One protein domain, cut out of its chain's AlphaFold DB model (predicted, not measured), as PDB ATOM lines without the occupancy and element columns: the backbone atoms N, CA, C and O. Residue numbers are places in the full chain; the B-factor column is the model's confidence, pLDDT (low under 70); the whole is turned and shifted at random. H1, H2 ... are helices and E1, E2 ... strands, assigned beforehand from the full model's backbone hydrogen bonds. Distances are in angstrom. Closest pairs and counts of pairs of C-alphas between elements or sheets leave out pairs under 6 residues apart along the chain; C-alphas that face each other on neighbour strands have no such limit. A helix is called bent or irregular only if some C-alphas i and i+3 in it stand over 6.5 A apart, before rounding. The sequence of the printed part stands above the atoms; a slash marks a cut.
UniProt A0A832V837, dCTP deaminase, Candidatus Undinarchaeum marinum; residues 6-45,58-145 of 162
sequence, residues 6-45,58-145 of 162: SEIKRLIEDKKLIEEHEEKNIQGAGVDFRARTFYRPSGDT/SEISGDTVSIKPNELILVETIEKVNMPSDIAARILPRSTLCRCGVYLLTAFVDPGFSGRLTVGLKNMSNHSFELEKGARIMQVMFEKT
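This is residues 6 to 45 and 58 to 145 of the 162 residues of the protein "dCTP deaminase" of Candidatus Undinarchaeum marinum (UniProt A0A832V837). A strongly twisted sheet of seven strands, E1, E2, E4, E5, E6, E7 and E9, folds round into a flattened, irregular barrel-like body, its edge strands E5 and E6 coming near each other at one place. The small sheet of E3 and E8 faces part of it, making a lopsided sandwich of two sheets, with H1 toward the opposite end of the long axis. The printed part has 128 residues, in the order H1, E1, E2, E3, E4, E5, H2, E6, E7, E8, E9; its neighbour strands are antiparallel and its class is mostly strand. It is compact, with a radius of gyration of the C-alphas of 14.9 A and spans of 43 by 30 by 25 A.

H1, residues 6 to 15, is on the larger, branched sheet at a height of 9.8 A. It lies over E4, residues 72 to 82, slantwise at 49 degrees on the local plane, with the C-alphas of Lys 15 and Asn 82 closest at 7.6 A. Residues 18 to 19 pair antiparallel with residues 80 to 81 of E4. E1, residues 31 to 42, bends by 64 degrees at residue 36 and has E4 on one side, with N 39 and O 74 at 2.9 A. On its other side are E2, residues 58 to 60, with N 40 and O 58 at 2.8 A, and E9, residues 136 to 144, with N 33 and O 138 at 2.8 A. E3, residues 64 to 67, and E8, residues 129 to 132, are antiparallel, with N 65 and O 131 at 2.8 A. The strands of the two sheets stand at 51 degrees. E5, residues 87 to 93, is the neighbour of E9, with N 90 and O 141 at 2.9 A. H2, residues 95 to 99, is on the branched sheet at a height of 7.6 A. E6, residues 102 to 105, and E7, residues 114 to 123, form a hairpin, with N 105 and O 120 at 2.8 A; E7 is also the neighbour of E4, with N 75 and O 119 at 2.8 A. In H1 and H2 every O i to N i+4 pair is within hydrogen-bond range.

H1 begins at C-alpha 6, (189.157, 216.763, 172.489), and is 13.8 A long. E1 is 30.6 A long, E7 28.1 A, E4 27.1 A, E9 24.3 A and E5 20.2 A. E9 ends at C-alpha 144, (185.587, 229.249, 178.188).

The C-alphas of Asp 14 and Asn 126 are the farthest apart, 45.2 A. Residues 46 to 57 are cut out; C-alphas 45 and 58 are 15.0 A apart. The link H1 to E1 is long, with 15 residues. No printed residue is under 70 in pLDDT.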
ATOM      1  N   SER A   6     188.446 217.431 171.392       97.88
ATOM      2  CA  SER A   6     189.157 216.763 172.489       97.88
ATOM      3  C   SER A   6     188.823 217.353 173.860       97.88
ATOM      4  O   SER A   6     188.631 216.607 174.816       97.88
ATOM      5  N   GLU A   7     188.700 218.678 173.957       98.25
ATOM      6  CA  GLU A   7     188.355 219.350 175.213       98.25
ATOM      7  C   GLU A   7     186.886 219.130 175.583       98.25
ATOM      8  O   GLU A   7     186.573 218.918 176.751       98.25
ATOM      9  N   ILE A   8     185.983 219.112 174.594       98.50
ATOM     10  CA  ILE A   8     184.575 218.760 174.818       98.50
ATOM     11  C   ILE A   8     184.472 217.342 175.393       98.50
ATOM     12  O   ILE A   8     183.806 217.157 176.408       98.50
ATOM     13  N   LYS A   9     185.159 216.359 174.795       98.50
ATOM     14  CA  LYS A   9     185.173 214.973 175.296       98.50
ATOM     15  C   LYS A   9     185.707 214.887 176.720       98.50
ATOM     16  O   LYS A   9     185.062 214.293 177.577       98.50
ATOM     17  N   ARG A  10     186.825 215.563 176.996       98.56
ATOM     18  CA  ARG A  10     187.394 215.625 178.344       98.56
ATOM     19  C   ARG A  10     186.397 216.192 179.359       98.56
ATOM     20  O   ARG A  10     186.222 215.624 180.428       98.56
ATOM     21  N   LEU A  11     185.705 217.289 179.040       98.38
ATOM     22  CA  LEU A  11     184.712 217.886 179.944       98.38
ATOM     23  C   LEU A  11     183.449 217.031 180.110       98.38
ATOM     24  O   LEU A  11     182.827 217.048 181.174       98.38
ATOM     25  N   ILE A  12     183.060 216.276 179.084       98.50
ATOM     26  CA  ILE A  12     181.996 215.275 179.194       98.50
ATOM     27  C   ILE A  12     182.387 214.202 180.218       98.50
ATOM     28  O   ILE A  12     181.585 213.899 181.099       98.50
ATOM     29  N   GLU A  13     183.609 213.677 180.152       98.12
ATOM     30  CA  GLU A  13     184.106 212.652 181.080       98.12
ATOM     31  C   GLU A  13     184.290 213.201 182.505       98.12
ATOM     32  O   GLU A  13     183.749 212.648 183.463       98.12
ATOM     33  N   ASP A  14     184.995 214.326 182.646       98.12
ATOM     34  CA  ASP A  14     185.407 214.874 183.943       98.12
ATOM     35  C   ASP A  14     184.264 215.557 184.702       98.12
ATOM     36  O   ASP A  14     184.227 215.561 185.937       98.12
ATOM     37  N   LYS A  15     183.370 216.232 183.970       97.75
ATOM     38  CA  LYS A  15     182.377 217.159 184.536       97.75
ATOM     39  C   LYS A  15     180.946 216.815 184.161       97.75
ATOM     40  O   LYS A  15     180.038 217.517 184.597       97.75
ATOM     41  N   LYS A  16     180.725 215.754 183.376       98.19
ATOM     42  CA  LYS A  16     179.406 215.430 182.813       98.19
ATOM     43  C   LYS A  16     178.804 216.624 182.076       98.19
ATOM     44  O   LYS A  16     177.602 216.865 182.184       98.19
ATOM     45  N   LEU A  17     179.641 217.366 181.335       98.56
ATOM     46  CA  LEU A  17     179.218 218.556 180.586       98.56
ATOM     47  C   LEU A  17     177.947 218.283 179.772       98.56
ATOM     48  O   LEU A  17     177.074 219.145 179.699       98.56
ATOM     49  N   ILE A  18     177.842 217.079 179.194       98.62
ATOM     50  CA  ILE A  18     176.684 216.628 178.428       98.62
ATOM     51  C   ILE A  18     176.330 215.187 178.811       98.62
ATOM     52  O   ILE A  18     177.133 214.267 178.646       98.62
ATOM     53  N   GLU A  19     175.102 214.981 179.268       98.56
ATOM     54  CA  GLU A  19     174.499 213.671 179.516       98.56
ATOM     55  C   GLU A  19     173.629 213.247 178.320       98.56
ATOM     56  O   GLU A  19     173.138 214.092 177.569       98.56
ATOM     57  N   GLU A  20     173.431 211.935 178.149       98.19
ATOM     58  CA  GLU A  20     172.625 211.348 177.060       98.19
ATOM     59  C   GLU A  20     173.093 211.739 175.644       98.19
ATOM     60  O   GLU A  20     172.313 211.698 174.697       98.19
ATOM     61  N   HIS A  21     174.367 212.096 175.470       97.75
ATOM     62  CA  HIS A  21     174.959 212.347 174.156       97.75
ATOM     63  C   HIS A  21     175.323 211.033 173.440       97.75
ATOM     64  O   HIS A  21     175.430 209.971 174.051       97.75
ATOM     65  N   GLU A  22     175.554 211.110 172.128       98.06
ATOM     66  CA  GLU A  22     176.145 210.017 171.348       98.06
ATOM     67  C   GLU A  22     177.507 210.454 170.813       98.06
ATOM     68  O   GLU A  22     177.638 211.555 170.279       98.06
ATOM     69  N   GLU A  23     178.497 209.565 170.867       96.88
ATOM     70  CA  GLU A  23     179.870 209.852 170.429       96.88
ATOM     71  C   GLU A  23     179.935 210.376 168.983       96.88
ATOM     72  O   GLU A  23     180.625 211.348 168.683       96.88
ATOM     73  N   LYS A  24     179.128 209.798 168.083       97.62
ATOM     74  CA  LYS A  24     179.033 210.217 166.670       97.62
ATOM     75  C   LYS A  24     178.502 211.648 166.475       97.62
ATOM     76  O   LYS A  24     178.631 212.199 165.382       97.62
ATOM     77  N   ASN A  25     177.887 212.240 167.501       98.38
ATOM     78  CA  ASN A  25     177.333 213.592 167.449       98.38
ATOM     79  C   ASN A  25     178.342 214.650 167.921       98.38
ATOM     80  O   ASN A  25     178.102 215.835 167.690       98.38
ATOM     81  N   ILE A  26     179.486 214.256 168.491       98.06
ATOM     82  CA  ILE A  26     180.568 215.177 168.859       98.06
ATOM     83  C   ILE A  26     181.345 215.569 167.593       98.06
ATOM     84  O   ILE A  26     182.059 214.764 167.000       98.06
ATOM     85  N   GLN A  27     181.190 216.823 167.170       97.00
ATOM     86  CA  GLN A  27     181.789 217.383 165.957       97.00
ATOM     87  C   GLN A  27     183.184 217.972 166.239       97.00
ATOM     88  O   GLN A  27     183.743 217.817 167.326       97.00
ATOM     89  N   GLY A  28     183.771 218.664 165.258       96.06
ATOM     90  CA  GLY A  28     185.097 219.278 165.397       96.06
ATOM     91  C   GLY A  28     185.181 220.356 166.488       96.06
ATOM     92  O   GLY A  28     186.183 220.421 167.199       96.06
ATOM     93  N   ALA A  29     184.136 221.174 166.639       96.69
ATOM     94  CA  ALA A  29     184.083 222.293 167.589       96.69
ATOM     95  C   ALA A  29     182.658 222.521 168.132       96.69
ATOM     96  O   ALA A  29     182.148 223.640 168.168       96.69
ATOM     97  N   GLY A  30     181.975 221.432 168.483       97.62
ATOM     98  CA  GLY A  30     180.613 221.463 169.007       97.62
ATOM     99  C   GLY A  30     179.993 220.075 169.071       97.62
ATOM    100  O   GLY A  30     180.628 219.086 168.707       97.62
ATOM    101  N   VAL A  31     178.747 219.996 169.528       98.69
ATOM    102  CA  VAL A  31     177.994 218.739 169.629       98.69
ATOM    103  C   VAL A  31     176.612 218.928 169.027       98.69
ATOM    104  O   VAL A  31     175.919 219.893 169.344       98.69
ATOM    105  N   ASP A  32     176.216 218.015 168.148       98.75
ATOM    106  CA  ASP A  32     174.871 218.010 167.585       98.75
ATOM    107  C   ASP A  32     173.861 217.491 168.621       98.75
ATOM    108  O   ASP A  32     173.999 216.372 169.115       98.75
ATOM    109  N   PHE A  33     172.829 218.278 168.920       98.75
ATOM    110  CA  PHE A  33     171.762 217.921 169.859       98.75
ATOM    111  C   PHE A  33     170.506 217.467 169.118       98.75
ATOM    112  O   PHE A  33     170.190 217.947 168.018       98.75
ATOM    113  N   ARG A  34     169.791 216.528 169.733       98.75
ATOM    114  CA  ARG A  34     168.659 215.802 169.160       98.75
ATOM    115  C   ARG A  34     167.339 216.239 169.775       98.75
ATOM    116  O   ARG A  34     167.268 216.541 170.962       98.75
ATOM    117  N   ALA A  35     166.284 216.225 168.970       98.62
ATOM    118  CA  ALA A  35     164.929 216.520 169.417       98.62
ATOM    119  C   ALA A  35     164.369 215.409 170.324       98.62
ATOM    120  O   ALA A  35     164.470 214.234 169.988       98.62
ATOM    121  N   ARG A  36     163.745 215.769 171.448       98.19
ATOM    122  CA  ARG A  36     163.123 214.841 172.409       98.19
ATOM    123  C   ARG A  36     161.615 215.006 172.473       98.19
ATOM    124  O   ARG A  36     160.894 214.055 172.205       98.19
ATOM    125  N   THR A  37     161.157 216.203 172.826       98.38
ATOM    126  CA  THR A  37     159.740 216.514 173.039       98.38
ATOM    127  C   THR A  37     159.391 217.791 172.296       98.38
ATOM    128  O   THR A  37     160.203 218.718 172.224       98.38
ATOM    129  N   PHE A  38     158.191 217.831 171.727       98.50
ATOM    130  CA  PHE A  38     157.685 218.971 170.976       98.50
ATOM    131  C   PHE A  38     156.524 219.608 171.725       98.50
ATOM    132  O   PHE A  38     155.681 218.898 172.271       98.50
ATOM    133  N   TYR A  39     156.441 220.935 171.692       98.38
ATOM    134  CA  TYR A  39     155.364 221.665 172.347       98.38
ATOM    135  C   TYR A  39     154.795 222.772 171.459       98.38
ATOM    136  O   TYR A  39     155.533 223.423 170.717       98.38
ATOM    137  N   ARG A  40     153.489 223.030 171.564       97.62
ATOM    138  CA  ARG A  40     152.836 224.200 170.967       97.62
ATOM    139  C   ARG A  40     152.604 225.272 172.031       97.62
ATOM    140  O   ARG A  40     151.808 225.029 172.944       97.62
ATOM    141  N   PRO A  41     153.263 226.438 171.917       97.38
ATOM    142  CA  PRO A  41     152.901 227.606 172.700       97.38
ATOM    143  C   PRO A  41     151.593 228.211 172.171       97.38
ATOM    144  O   PRO A  41     151.374 228.279 170.960       97.38
ATOM    145  N   SER A  42     150.734 228.676 173.071       96.19
ATOM    146  CA  SER A  42     149.467 229.333 172.740       96.19
ATOM    147  C   SER A  42     149.106 230.413 173.762       96.19
ATOM    148  O   SER A  42     149.668 230.463 174.853       96.19
ATOM    149  N   GLY A  43     148.181 231.298 173.394       95.62
ATOM    150  CA  GLY A  43     147.770 232.422 174.234       95.62
ATOM    151  C   GLY A  43     148.638 233.672 174.074       95.62
ATOM    152  O   GLY A  43     149.713 233.658 173.468       95.62
ATOM    153  N   ASP A  44     148.127 234.780 174.605       95.38
ATOM    154  CA  ASP A  44     148.778 236.082 174.519       95.38
ATOM    155  C   ASP A  44     149.962 236.174 175.482       95.38
ATOM    156  O   ASP A  44     149.882 235.791 176.650       95.38
ATOM    157  N   THR A  45     151.062 236.753 175.008       95.50
ATOM    158  CA  THR A  45     152.295 236.906 175.788       95.50
ATOM    159  C   THR A  45     152.626 238.373 176.011       95.50
ATOM    160  O   THR A  45     152.254 239.246 175.225       95.50
ATOM    161  N   SER A  58     151.480 223.312 175.433       97.44
ATOM    162  CA  SER A  58     150.870 221.994 175.239       97.44
ATOM    163  C   SER A  58     151.860 221.041 174.582       97.44
ATOM    164  O   SER A  58     152.453 221.369 173.557       97.44
ATOM    165  N   GLU A  59     152.058 219.862 175.165       97.75
ATOM    166  CA  GLU A  59     152.890 218.818 174.564       97.75
ATOM    167  C   GLU A  59     152.210 218.219 173.326       97.75
ATOM    168  O   GLU A  59     150.996 218.011 173.291       97.75
ATOM    169  N   ILE A  60     153.003 217.940 172.293       97.69
ATOM    170  CA  ILE A  60     152.558 217.268 171.076       97.69
ATOM    171  C   ILE A  60     152.896 215.779 171.203       97.69
ATOM    172  O   ILE A  60     154.063 215.397 171.285       97.69
ATOM    173  N   SER A  61     151.868 214.931 171.179       95.38
ATOM    174  CA  SER A  61     152.018 213.474 171.196       95.38
ATOM    175  C   SER A  61     152.547 212.921 169.868       95.38
ATOM    176  O   SER A  61     152.217 213.451 168.808       95.38
ATOM    177  N   GLY A  62     153.248 211.786 169.926       96.00
ATOM    178  CA  GLY A  62     153.776 211.072 168.757       96.00
ATOM    179  C   GLY A  62     155.292 211.201 168.605       96.00
ATOM    180  O   GLY A  62     155.947 211.907 169.375       96.00
ATOM    181  N   ASP A  63     155.842 210.485 167.625       97.12
ATOM    182  CA  ASP A  63     157.283 210.476 167.333       97.12
ATOM    183  C   ASP A  63     157.675 211.462 166.231       97.12
ATOM    184  O   ASP A  63     158.830 211.875 166.154       97.12
ATOM    185  N   THR A  64     156.707 211.913 165.432       98.19
ATOM    186  CA  THR A  64     156.881 212.949 164.414       98.19
ATOM    187  C   THR A  64     155.939 214.123 164.651       98.19
ATOM    188  O   THR A  64     154.851 213.984 165.212       98.19
ATOM    189  N   VAL A  65     156.353 215.309 164.209       98.25
ATOM    190  CA  VAL A  65     155.522 216.513 164.180       98.25
ATOM    191  C   VAL A  65     155.595 217.168 162.804       98.25
ATOM    192  O   VAL A  65     156.675 217.431 162.279       98.25
ATOM    193  N   SER A  66     154.427 217.467 162.235       98.00
ATOM    194  CA  SER A  66     154.302 218.342 161.068       98.00
ATOM    195  C   SER A  66     154.162 219.791 161.536       98.00
ATOM    196  O   SER A  66     153.280 220.114 162.337       98.00
ATOM    197  N   ILE A  67     155.055 220.647 161.041       98.31
ATOM    198  CA  ILE A  67     155.121 222.082 161.312       98.31
ATOM    199  C   ILE A  67     154.718 222.818 160.036       98.31
ATOM    200  O   ILE A  67     155.414 222.783 159.013       98.31
ATOM    201  N   LYS A  68     153.575 223.495 160.089       98.38
ATOM    202  CA  LYS A  68     152.990 224.227 158.963       98.38
ATOM    203  C   LYS A  68     153.822 225.466 158.607       98.38
ATOM    204  O   LYS A  68     154.572 225.965 159.450       98.38
ATOM    205  N   PRO A  69     153.669 226.010 157.386       98.50
ATOM    206  CA  PRO A  69     154.216 227.318 157.045       98.50
ATOM    207  C   PRO A  69     153.874 228.363 158.112       98.50
ATOM    208  O   PRO A  69     152.719 228.478 158.522       98.50
ATOM    209  N   ASN A  70     154.874 229.122 158.559       97.19
ATOM    210  CA  ASN A  70     154.771 230.121 159.625       97.19
ATOM    211  C   ASN A  70     154.384 229.587 161.019       97.19
ATOM    212  O   ASN A  70     154.116 230.389 161.915       97.19
ATOM    213  N   GLU A  71     154.400 228.281 161.271       98.12
ATOM    214  CA  GLU A  71     154.181 227.731 162.614       98.12
ATOM    215  C   GLU A  71     155.473 227.775 163.449       98.12
ATOM    216  O   GLU A  71     156.574 227.553 162.937       98.12
ATOM    217  N   LEU A  72     155.328 228.105 164.737       98.06
ATOM    218  CA  LEU A  72     156.378 228.031 165.754       98.06
ATOM    219  C   LEU A  72     156.017 226.918 166.738       98.06
ATOM    220  O   LEU A  72     154.935 226.949 167.320       98.06
ATOM    221  N   ILE A  73     156.945 225.995 166.965       98.38
ATOM    222  CA  ILE A  73     156.882 225.032 168.070       98.38
ATOM    223  C   ILE A  73     158.084 225.230 168.995       98.38
ATOM    224  O   ILE A  73     159.080 225.833 168.595       98.38
ATOM    225  N   LEU A  74     158.015 224.714 170.217       98.56
ATOM    226  CA  LEU A  74     159.189 224.538 171.071       98.56
ATOM    227  C   LEU A  74     159.690 223.099 170.955       98.56
ATOM    228  O   LEU A  74     158.891 222.170 170.842       98.56
ATOM    229  N   VAL A  75     161.007 222.919 171.001       98.50
ATOM    230  CA  VAL A  75     161.657 221.607 170.964       98.50
ATOM    231  C   VAL A  75     162.611 221.490 172.144       98.50
ATOM    232  O   VAL A  75     163.525 222.300 172.286       98.50
ATOM    233  N   GLU A  76     162.389 220.486 172.988       98.44
ATOM    234  CA  GLU A  76     163.297 220.085 174.066       98.44
ATOM    235  C   GLU A  76     164.296 219.040 173.564       98.44
ATOM    236  O   GLU A  76     163.965 218.225 172.698       98.44
ATOM    237  N   THR A  77     165.512 219.044 174.105       98.75
ATOM    238  CA  THR A  77     166.601 218.158 173.676       98.75
ATOM    239  C   THR A  77     166.672 216.825 174.420       98.75
ATOM    240  O   THR A  77     166.293 216.706 175.590       98.75
ATOM    241  N   ILE A  78     167.221 215.800 173.757       98.75
ATOM    242  CA  ILE A  78     167.586 214.527 174.407       98.75
ATOM    243  C   ILE A  78     168.810 214.719 175.298       98.75
ATOM    244  O   ILE A  78     168.922 214.101 176.349       98.75
ATOM    245  N   GLU A  79     169.723 215.589 174.911       98.75
ATOM    246  CA  GLU A  79     170.895 215.884 175.708       98.75
ATOM    247  C   GLU A  79     170.521 216.814 176.867       98.75
ATOM    248  O   GLU A  79     169.712 217.741 176.717       98.75
ATOM    249  N   LYS A  80     171.138 216.571 178.021       98.62
ATOM    250  CA  LYS A  80     171.114 217.467 179.179       98.62
ATOM    251  C   LYS A  80     172.513 218.041 179.362       98.62
ATOM    252  O   LYS A  80     173.484 217.291 179.328       98.62
ATOM    253  N   VAL A  81     172.616 219.349 179.566       98.69
ATOM    254  CA  VAL A  81     173.895 220.000 179.872       98.69
ATOM    255  C   VAL A  81     174.059 220.188 181.375       98.69
ATOM    256  O   VAL A  81     173.072 220.368 182.092       98.69
ATOM    257  N   ASN A  82     175.303 220.161 181.844       98.44
ATOM    258  CA  ASN A  82     175.690 220.575 183.190       98.44
ATOM    259  C   ASN A  82     176.879 221.524 183.048       98.44
ATOM    260  O   ASN A  82     178.022 221.079 182.984       98.44
ATOM    261  N   MET A  83     176.595 222.817 182.907       98.44
ATOM    262  CA  MET A  83     177.597 223.831 182.604       98.44
ATOM    263  C   MET A  83     178.455 224.108 183.843       98.44
ATOM    264  O   MET A  83     177.916 224.562 184.853       98.44
ATOM    265  N   PRO A  84     179.780 223.873 183.797       97.88
ATOM    266  CA  PRO A  84     180.680 224.419 184.803       97.88
ATOM    267  C   PRO A  84     180.579 225.948 184.864       97.88
ATOM    268  O   PRO A  84     180.216 226.587 183.876       97.88
ATOM    269  N   SER A  85     180.958 226.541 185.995       97.44
ATOM    270  CA  SER A  85     180.940 227.998 186.179       97.44
ATOM    271  C   SER A  85     181.862 228.744 185.204       97.44
ATOM    272  O   SER A  85     181.660 229.924 184.961       97.44
ATOM    273  N   ASP A  86     182.849 228.088 184.594       96.94
ATOM    274  CA  ASP A  86     183.771 228.701 183.629       96.94
ATOM    275  C   ASP A  86     183.430 228.409 182.156       96.94
ATOM    276  O   ASP A  86     184.219 228.727 181.260       96.94
ATOM    277  N   ILE A  87     182.278 227.787 181.879       98.19
ATOM    278  CA  ILE A  87     181.866 227.407 180.524       98.19
ATOM    279  C   ILE A  87     180.497 227.989 180.207       98.19
ATOM    280  O   ILE A  87     179.539 227.819 180.953       98.19
ATOM    281  N   ALA A  88     180.384 228.581 179.026       98.06
ATOM    282  CA  ALA A  88     179.113 228.975 178.437       98.06
ATOM    283  C   ALA A  88     178.922 228.317 177.065       98.06
ATOM    284  O   ALA A  88     179.860 227.725 176.518       98.06
ATOM    285  N   ALA A  89     177.722 228.402 176.486       98.38
ATOM    286  CA  ALA A  89     177.483 227.854 175.153       98.38
ATOM    287  C   ALA A  89     176.572 228.701 174.259       98.38
ATOM    288  O   ALA A  89     175.657 229.395 174.707       98.38
ATOM    289  N   ARG A  90     176.806 228.584 172.948       97.94
ATOM    290  CA  ARG A  90     175.945 229.112 171.884       97.94
ATOM    291  C   ARG A  90     175.293 227.972 171.124       97.94
ATOM    292  O   ARG A  90     175.925 226.955 170.840       97.94
ATOM    293  N   ILE A  91     174.046 228.187 170.727       98.25
ATOM    294  CA  ILE A  91     173.262 227.223 169.960       98.25
ATOM    295  C   ILE A  91     173.097 227.749 168.536       98.25
ATOM    296  O   ILE A  91     172.556 228.840 168.334       98.25
ATOM    297  N   LEU A  92     173.534 226.962 167.554       97.25
ATOM    298  CA  LEU A  92     173.379 227.261 166.132       97.25
ATOM    299  C   LEU A  92     172.505 226.211 165.435       97.25
ATOM    300  O   LEU A  92     172.602 225.022 165.753       97.25
ATOM    301  N   PRO A  93     171.683 226.601 164.445       96.94
ATOM    302  CA  PRO A  93     170.971 225.633 163.623       96.94
ATOM    303  C   PRO A  93     171.953 224.807 162.788       96.94
ATOM    304  O   PRO A  93     172.965 225.312 162.293       96.94
ATOM    305  N   ARG A  94     171.633 223.527 162.566       97.12
ATOM    306  CA  ARG A  94     172.369 222.719 161.584       97.12
ATOM    307  C   ARG A  94     172.073 223.232 160.178       97.12
ATOM    308  O   ARG A  94     170.935 223.577 159.865       97.12
ATOM    309  N   SER A  95     173.073 223.200 159.292       96.12
ATOM    310  CA  SER A  95     172.933 223.689 157.906       96.12
ATOM    311  C   SER A  95     171.765 223.038 157.147       96.12
ATOM    312  O   SER A  95     171.145 223.683 156.303       96.12
ATOM    313  N   THR A  96     171.412 221.791 157.482       96.94
ATOM    314  CA  THR A  96     170.211 221.118 156.965       96.94
ATOM    315  C   THR A  96     168.933 221.909 157.252       96.94
ATOM    316  O   THR A  96     168.170 222.135 156.319       96.94
ATOM    317  N   LEU A  97     168.718 222.397 158.482       96.94
ATOM    318  CA  LEU A  97     167.524 223.185 158.818       96.94
ATOM    319  C   LEU A  97     167.470 224.493 158.027       96.94
ATOM    320  O   LEU A  97     166.421 224.834 157.483       96.94
ATOM    321  N   CYS A  98     168.614 225.165 157.864       96.25
ATOM    322  CA  CYS A  98     168.695 226.383 157.059       96.25
ATOM    323  C   CYS A  98     168.230 226.143 155.611       96.25
ATOM    324  O   CYS A  98     167.525 226.970 155.043       96.25
ATOM    325  N   ARG A  99     168.581 224.992 155.019       97.12
ATOM    326  CA  ARG A  99     168.163 224.608 153.655       97.12
ATOM    327  C   ARG A  99     166.694 224.191 153.573       97.12
ATOM    328  O   ARG A  99     166.100 224.309 152.509       97.12
ATOM    329  N   CYS A 100     166.109 223.744 154.681       97.31
ATOM    330  CA  CYS A 100     164.676 223.466 154.794       97.31
ATOM    331  C   CYS A 100     163.830 224.734 155.015       97.31
ATOM    332  O   CYS A 100     162.612 224.632 155.109       97.31
ATOM    333  N   GLY A 101     164.442 225.921 155.126       97.38
ATOM    334  CA  GLY A 101     163.723 227.146 155.490       97.38
ATOM    335  C   GLY A 101     163.218 227.123 156.936       97.38
ATOM    336  O   GLY A 101     162.187 227.719 157.241       97.38
ATOM    337  N   VAL A 102     163.924 226.414 157.819       97.94
ATOM    338  CA  VAL A 102     163.591 226.280 159.238       97.94
ATOM    339  C   VAL A 102     164.627 227.021 160.072       97.94
ATOM    340  O   VAL A 102     165.833 226.832 159.903       97.94
ATOM    341  N   TYR A 103     164.151 227.855 160.991       96.56
ATOM    342  CA  TYR A 103     164.982 228.674 161.865       96.56
ATOM    343  C   TYR A 103     164.814 228.271 163.328       96.56
ATOM    344  O   TYR A 103     163.723 227.880 163.747       96.56
ATOM    345  N   LEU A 104     165.891 228.396 164.110       97.94
ATOM    346  CA  LEU A 104     165.860 228.172 165.553       97.94
ATOM    347  C   LEU A 104     165.917 229.498 166.310       97.94
ATOM    348  O   LEU A 104     166.841 230.284 166.119       97.94
ATOM    349  N   LEU A 105     164.952 229.717 167.200       97.31
ATOM    350  CA  LEU A 105     164.977 230.783 168.194       97.31
ATOM    351  C   LEU A 105     165.695 230.242 169.426       97.31
ATOM    352  O   LEU A 105     165.173 229.376 170.131       97.31
ATOM    353  N   THR A 106     166.910 230.728 169.651       96.69
ATOM    354  CA  THR A 106     167.810 230.221 170.685       96.69
ATOM    355  C   THR A 106     168.178 231.310 171.687       96.69
ATOM    356  O   THR A 106     167.955 232.500 171.456       96.69
ATOM    357  N   ALA A 107     168.741 230.884 172.814       94.50
ATOM    358  CA  ALA A 107     169.322 231.749 173.828       94.50
ATOM    359  C   ALA A 107     170.765 231.315 174.115       94.50
ATOM    360  O   ALA A 107     171.216 230.252 173.674       94.50
ATOM    361  N   PHE A 108     171.486 232.161 174.842       96.44
ATOM    362  CA  PHE A 108     172.779 231.810 175.412       96.44
ATOM    363  C   PHE A 108     172.585 230.787 176.536       96.44
ATOM    364  O   PHE A 108     171.582 230.841 177.246       96.44
ATOM    365  N   VAL A 109     173.516 229.845 176.675       98.12
ATOM    366  CA  VAL A 109     173.530 228.913 177.806       98.12
ATOM    367  C   VAL A 109     174.572 229.415 178.793       98.12
ATOM    368  O   VAL A 109     175.773 229.335 178.523       98.12
ATOM    369  N   ASP A 110     174.090 229.967 179.898       98.06
ATOM    370  CA  ASP A 110     174.916 230.567 180.936       98.06
ATOM    371  C   ASP A 110     175.740 229.523 181.713       98.06
ATOM    372  O   ASP A 110     175.317 228.364 181.847       98.06
ATOM    373  N   PRO A 111     176.894 229.925 182.276       98.19
ATOM    374  CA  PRO A 111     177.596 229.110 183.257       98.19
ATOM    375  C   PRO A 111     176.702 228.723 184.439       98.19
ATOM    376  O   PRO A 111     175.792 229.458 184.818       98.19
ATOM    377  N   GLY A 112     176.910 227.531 184.998       98.06
ATOM    378  CA  GLY A 112     176.086 226.999 186.092       98.06
ATOM    379  C   GLY A 112     174.691 226.492 185.681       98.06
ATOM    380  O   GLY A 112     174.005 225.852 186.487       98.06
ATOM    381  N   PHE A 113     174.252 226.704 184.432       98.50
ATOM    382  CA  PHE A 113     173.002 226.116 183.952       98.50
ATOM    383  C   PHE A 113     173.087 224.581 183.927       98.50
ATOM    384  O   PHE A 113     174.035 223.991 183.405       98.50
ATOM    385  N   SER A 114     172.053 223.915 184.440       98.38
ATOM    386  CA  SER A 114     171.892 222.465 184.332       98.38
ATOM    387  C   SER A 114     170.475 222.132 183.900       98.38
ATOM    388  O   SER A 114     169.506 222.551 184.533       98.38
ATOM    389  N   GLY A 115     170.335 221.360 182.825       98.25
ATOM    390  CA  GLY A 115     169.025 221.019 182.286       98.25
ATOM    391  C   GLY A 115     169.046 220.637 180.815       98.25
ATOM    392  O   GLY A 115     170.071 220.706 180.135       98.25
ATOM    393  N   ARG A 116     167.884 220.203 180.328       98.31
ATOM    394  CA  ARG A 116     167.636 220.078 178.889       98.31
ATOM    395  C   ARG A 116     167.474 221.467 178.298       98.31
ATOM    396  O   ARG A 116     166.992 222.379 178.969       98.31
ATOM    397  N   LEU A 117     167.877 221.613 177.046       98.38
ATOM    398  CA  LEU A 117     167.705 222.862 176.327       98.38
ATOM    399  C   LEU A 117     166.347 222.843 175.633       98.38
ATOM    400  O   LEU A 117     165.952 221.834 175.050       98.38
ATOM    401  N   THR A 118     165.660 223.979 175.668       98.12
ATOM    402  CA  THR A 118     164.428 224.206 174.914       98.12
ATOM    403  C   THR A 118     164.662 225.354 173.949       98.12
ATOM    404  O   THR A 118     165.074 226.440 174.354       98.12
ATOM    405  N   VAL A 119     164.408 225.117 172.665       98.38
ATOM    406  CA  VAL A 119     164.552 226.120 171.603       98.38
ATOM    407  C   VAL A 119     163.239 226.283 170.855       98.38
ATOM    408  O   VAL A 119     162.457 225.339 170.742       98.38
ATOM    409  N   GLY A 120     162.987 227.472 170.315       98.31
ATOM    410  CA  GLY A 120     161.905 227.655 169.354       98.31
ATOM    411  C   GLY A 120     162.330 227.150 167.980       98.31
ATOM    412  O   GLY A 120     163.448 227.408 167.553       98.31
ATOM    413  N   LEU A 121     161.444 226.468 167.265       98.56
ATOM    414  CA  LEU A 121     161.635 226.056 165.879       98.56
ATOM    415  C   LEU A 121     160.521 226.665 165.030       98.56
ATOM    416  O   LEU A 121     159.346 226.330 165.186       98.56
ATOM    417  N   LYS A 122     160.903 227.576 164.134       98.44
ATOM    418  CA  LYS A 122     159.998 228.289 163.232       98.44
ATOM    419  C   LYS A 122     160.165 227.766 161.815       98.44
ATOM    420  O   LYS A 122     161.254 227.855 161.247       98.44
ATOM    421  N   ASN A 123     159.078 227.296 161.213       98.44
ATOM    422  CA  ASN A 123     159.049 227.055 159.776       98.44
ATOM    423  C   ASN A 123     158.818 228.390 159.051       98.44
ATOM    424  O   ASN A 123     157.734 228.969 159.127       98.44
ATOM    425  N   MET A 124     159.856 228.894 158.386       98.12
ATOM    426  CA  MET A 124     159.814 230.120 157.582       98.12
ATOM    427  C   MET A 124     159.556 229.836 156.096       98.12
ATOM    428  O   MET A 124     159.477 230.767 155.299       98.12
ATOM    429  N   SER A 125     159.461 228.563 155.707       97.06
ATOM    430  CA  SER A 125     159.168 228.167 154.335       97.06
ATOM    431  C   SER A 125     157.665 228.217 154.038       97.06
ATOM    432  O   SER A 125     156.826 228.299 154.937       97.06
ATOM    433  N   ASN A 126     157.325 228.099 152.752       97.50
ATOM    434  CA  ASN A 126     155.945 227.955 152.280       97.50
ATOM    435  C   ASN A 126     155.487 226.486 152.211       97.50
ATOM    436  O   ASN A 126     154.400 226.205 151.708       97.50
ATOM    437  N   HIS A 127     156.302 225.544 152.693       97.19
ATOM    438  CA  HIS A 127     156.023 224.111 152.649       97.19
ATOM    439  C   HIS A 127     155.907 223.535 154.060       97.19
ATOM    440  O   HIS A 127     156.451 224.083 155.015       97.19
ATOM    441  N   SER A 128     155.184 222.424 154.208       97.31
ATOM    442  CA  SER A 128     155.189 221.674 155.468       97.31
ATOM    443  C   SER A 128     156.591 221.136 155.745       97.31
ATOM    444  O   SER A 128     157.237 220.603 154.843       97.31
ATOM    445  N   PHE A 129     157.032 221.236 156.994       98.19
ATOM    446  CA  PHE A 129     158.263 220.621 157.478       98.19
ATOM    447  C   PHE A 129     157.908 219.534 158.491       98.19
ATOM    448  O   PHE A 129     157.050 219.746 159.342       98.19
ATOM    449  N   GLU A 130     158.539 218.369 158.392       98.19
ATOM    450  CA  GLU A 130     158.345 217.268 159.332       98.19
ATOM    451  C   GLU A 130     159.619 217.057 160.146       98.19
ATOM    452  O   GLU A 130     160.727 217.099 159.606       98.19
ATOM    453  N   LEU A 131     159.454 216.851 161.450       98.44
ATOM    454  CA  LEU A 131     160.545 216.581 162.374       98.44
ATOM    455  C   LEU A 131     160.239 215.334 163.198       98.44
ATOM    456  O   LEU A 131     159.170 215.228 163.793       98.44
ATOM    457  N   GLU A 132     161.207 214.430 163.265       98.56
ATOM    458  CA  GLU A 132     161.152 213.206 164.063       98.56
ATOM    459  C   GLU A 132     161.952 213.368 165.364       98.56
ATOM    460  O   GLU A 132     163.003 214.023 165.396       98.56
ATOM    461  N   LYS A 133     161.477 212.758 166.451       98.56
ATOM    462  CA  LYS A 133     162.251 212.605 167.686       98.56
ATOM    463  C   LYS A 133     163.565 211.874 167.396       98.56
ATOM    464  O   LYS A 133     163.655 211.001 166.543       98.56
ATOM    465  N   GLY A 134     164.630 212.259 168.085       98.44
ATOM    466  CA  GLY A 134     165.984 211.763 167.840       98.44
ATOM    467  C   GLY A 134     166.712 212.445 166.678       98.44
ATOM    468  O   GLY A 134     167.936 212.323 166.587       98.44
ATOM    469  N   ALA A 135     166.028 213.216 165.825       98.56
ATOM    470  CA  ALA A 135     166.694 213.960 164.764       98.56
ATOM    471  C   ALA A 135     167.606 215.053 165.342       98.56
ATOM    472  O   ALA A 135     167.223 215.802 166.242       98.56
ATOM    473  N   ARG A 136     168.818 215.177 164.791       98.56
ATOM    474  CA  ARG A 136     169.768 216.246 165.137       98.56
ATOM    475  C   ARG A 136     169.279 217.579 164.575       98.56
ATOM    476  O   ARG A 136     169.235 217.733 163.349       98.56
ATOM    477  N   ILE A 137     168.992 218.546 165.440       98.00
ATOM    478  CA  ILE A 137     168.398 219.839 165.058       98.00
ATOM    479  C   ILE A 137     169.379 221.010 165.156       98.00
ATOM    480  O   ILE A 137     169.313 221.947 164.364       98.00
ATOM    481  N   MET A 138     170.334 220.951 166.076       97.88
ATOM    482  CA  MET A 138     171.211 222.081 166.379       97.88
ATOM    483  C   MET A 138     172.612 221.609 166.726       97.88
ATOM    484  O   MET A 138     172.779 220.469 167.143       97.88
ATOM    485  N   GLN A 139     173.588 222.493 166.569       98.00
ATOM    486  CA  GLN A 139     174.940 222.314 167.075       98.00
ATOM    487  C   GLN A 139     175.141 223.258 168.264       98.00
ATOM    488  O   GLN A 139     174.909 224.464 168.149       98.00
ATOM    489  N   VAL A 140     175.595 222.710 169.388       98.62
ATOM    490  CA  VAL A 140     175.966 223.465 170.587       98.62
ATOM    491  C   VAL A 140     177.480 223.645 170.603       98.62
ATOM    492  O   VAL A 140     178.224 222.665 170.551       98.62
ATOM    493  N   MET A 141     177.934 224.896 170.636       98.44
ATOM    494  CA  MET A 141     179.347 225.267 170.732       98.44
ATOM    495  C   MET A 141     179.634 225.775 172.137       98.44
ATOM    496  O   MET A 141     178.920 226.646 172.627       98.44
ATOM    497  N   PHE A 142     180.689 225.258 172.758       98.56
ATOM    498  CA  PHE A 142     181.078 225.602 174.123       98.56
ATOM    499  C   PHE A 142     182.250 226.578 174.108       98.56
ATOM    500  O   PHE A 142     183.127 226.488 173.246       98.56
ATOM    501  N   GLU A 143     182.284 227.496 175.064       98.00
ATOM    502  CA  GLU A 143     183.307 228.531 175.187       98.00
ATOM    503  C   GLU A 143     183.764 228.653 176.644       98.00
ATOM    504  O   GLU A 143     182.933 228.620 177.549       98.00
ATOM    505  N   LYS A 144     185.074 228.833 176.868       97.12
ATOM    506  CA  LYS A 144     185.587 229.249 178.188       97.12
ATOM    507  C   LYS A 144     185.279 230.721 178.427       97.12
ATOM    508  O   LYS A 144     185.508 231.535 177.524       97.12
ATOM    509  N   THR A 145     184.822 231.042 179.629       95.50
ATOM    510  CA  THR A 145     184.667 232.413 180.119       95.50
ATOM    511  C   THR A 145     185.964 232.892 180.769       95.50
ATOM    512  O   THR A 145     186.702 232.105 181.359       95.50
TER     513      THR A 145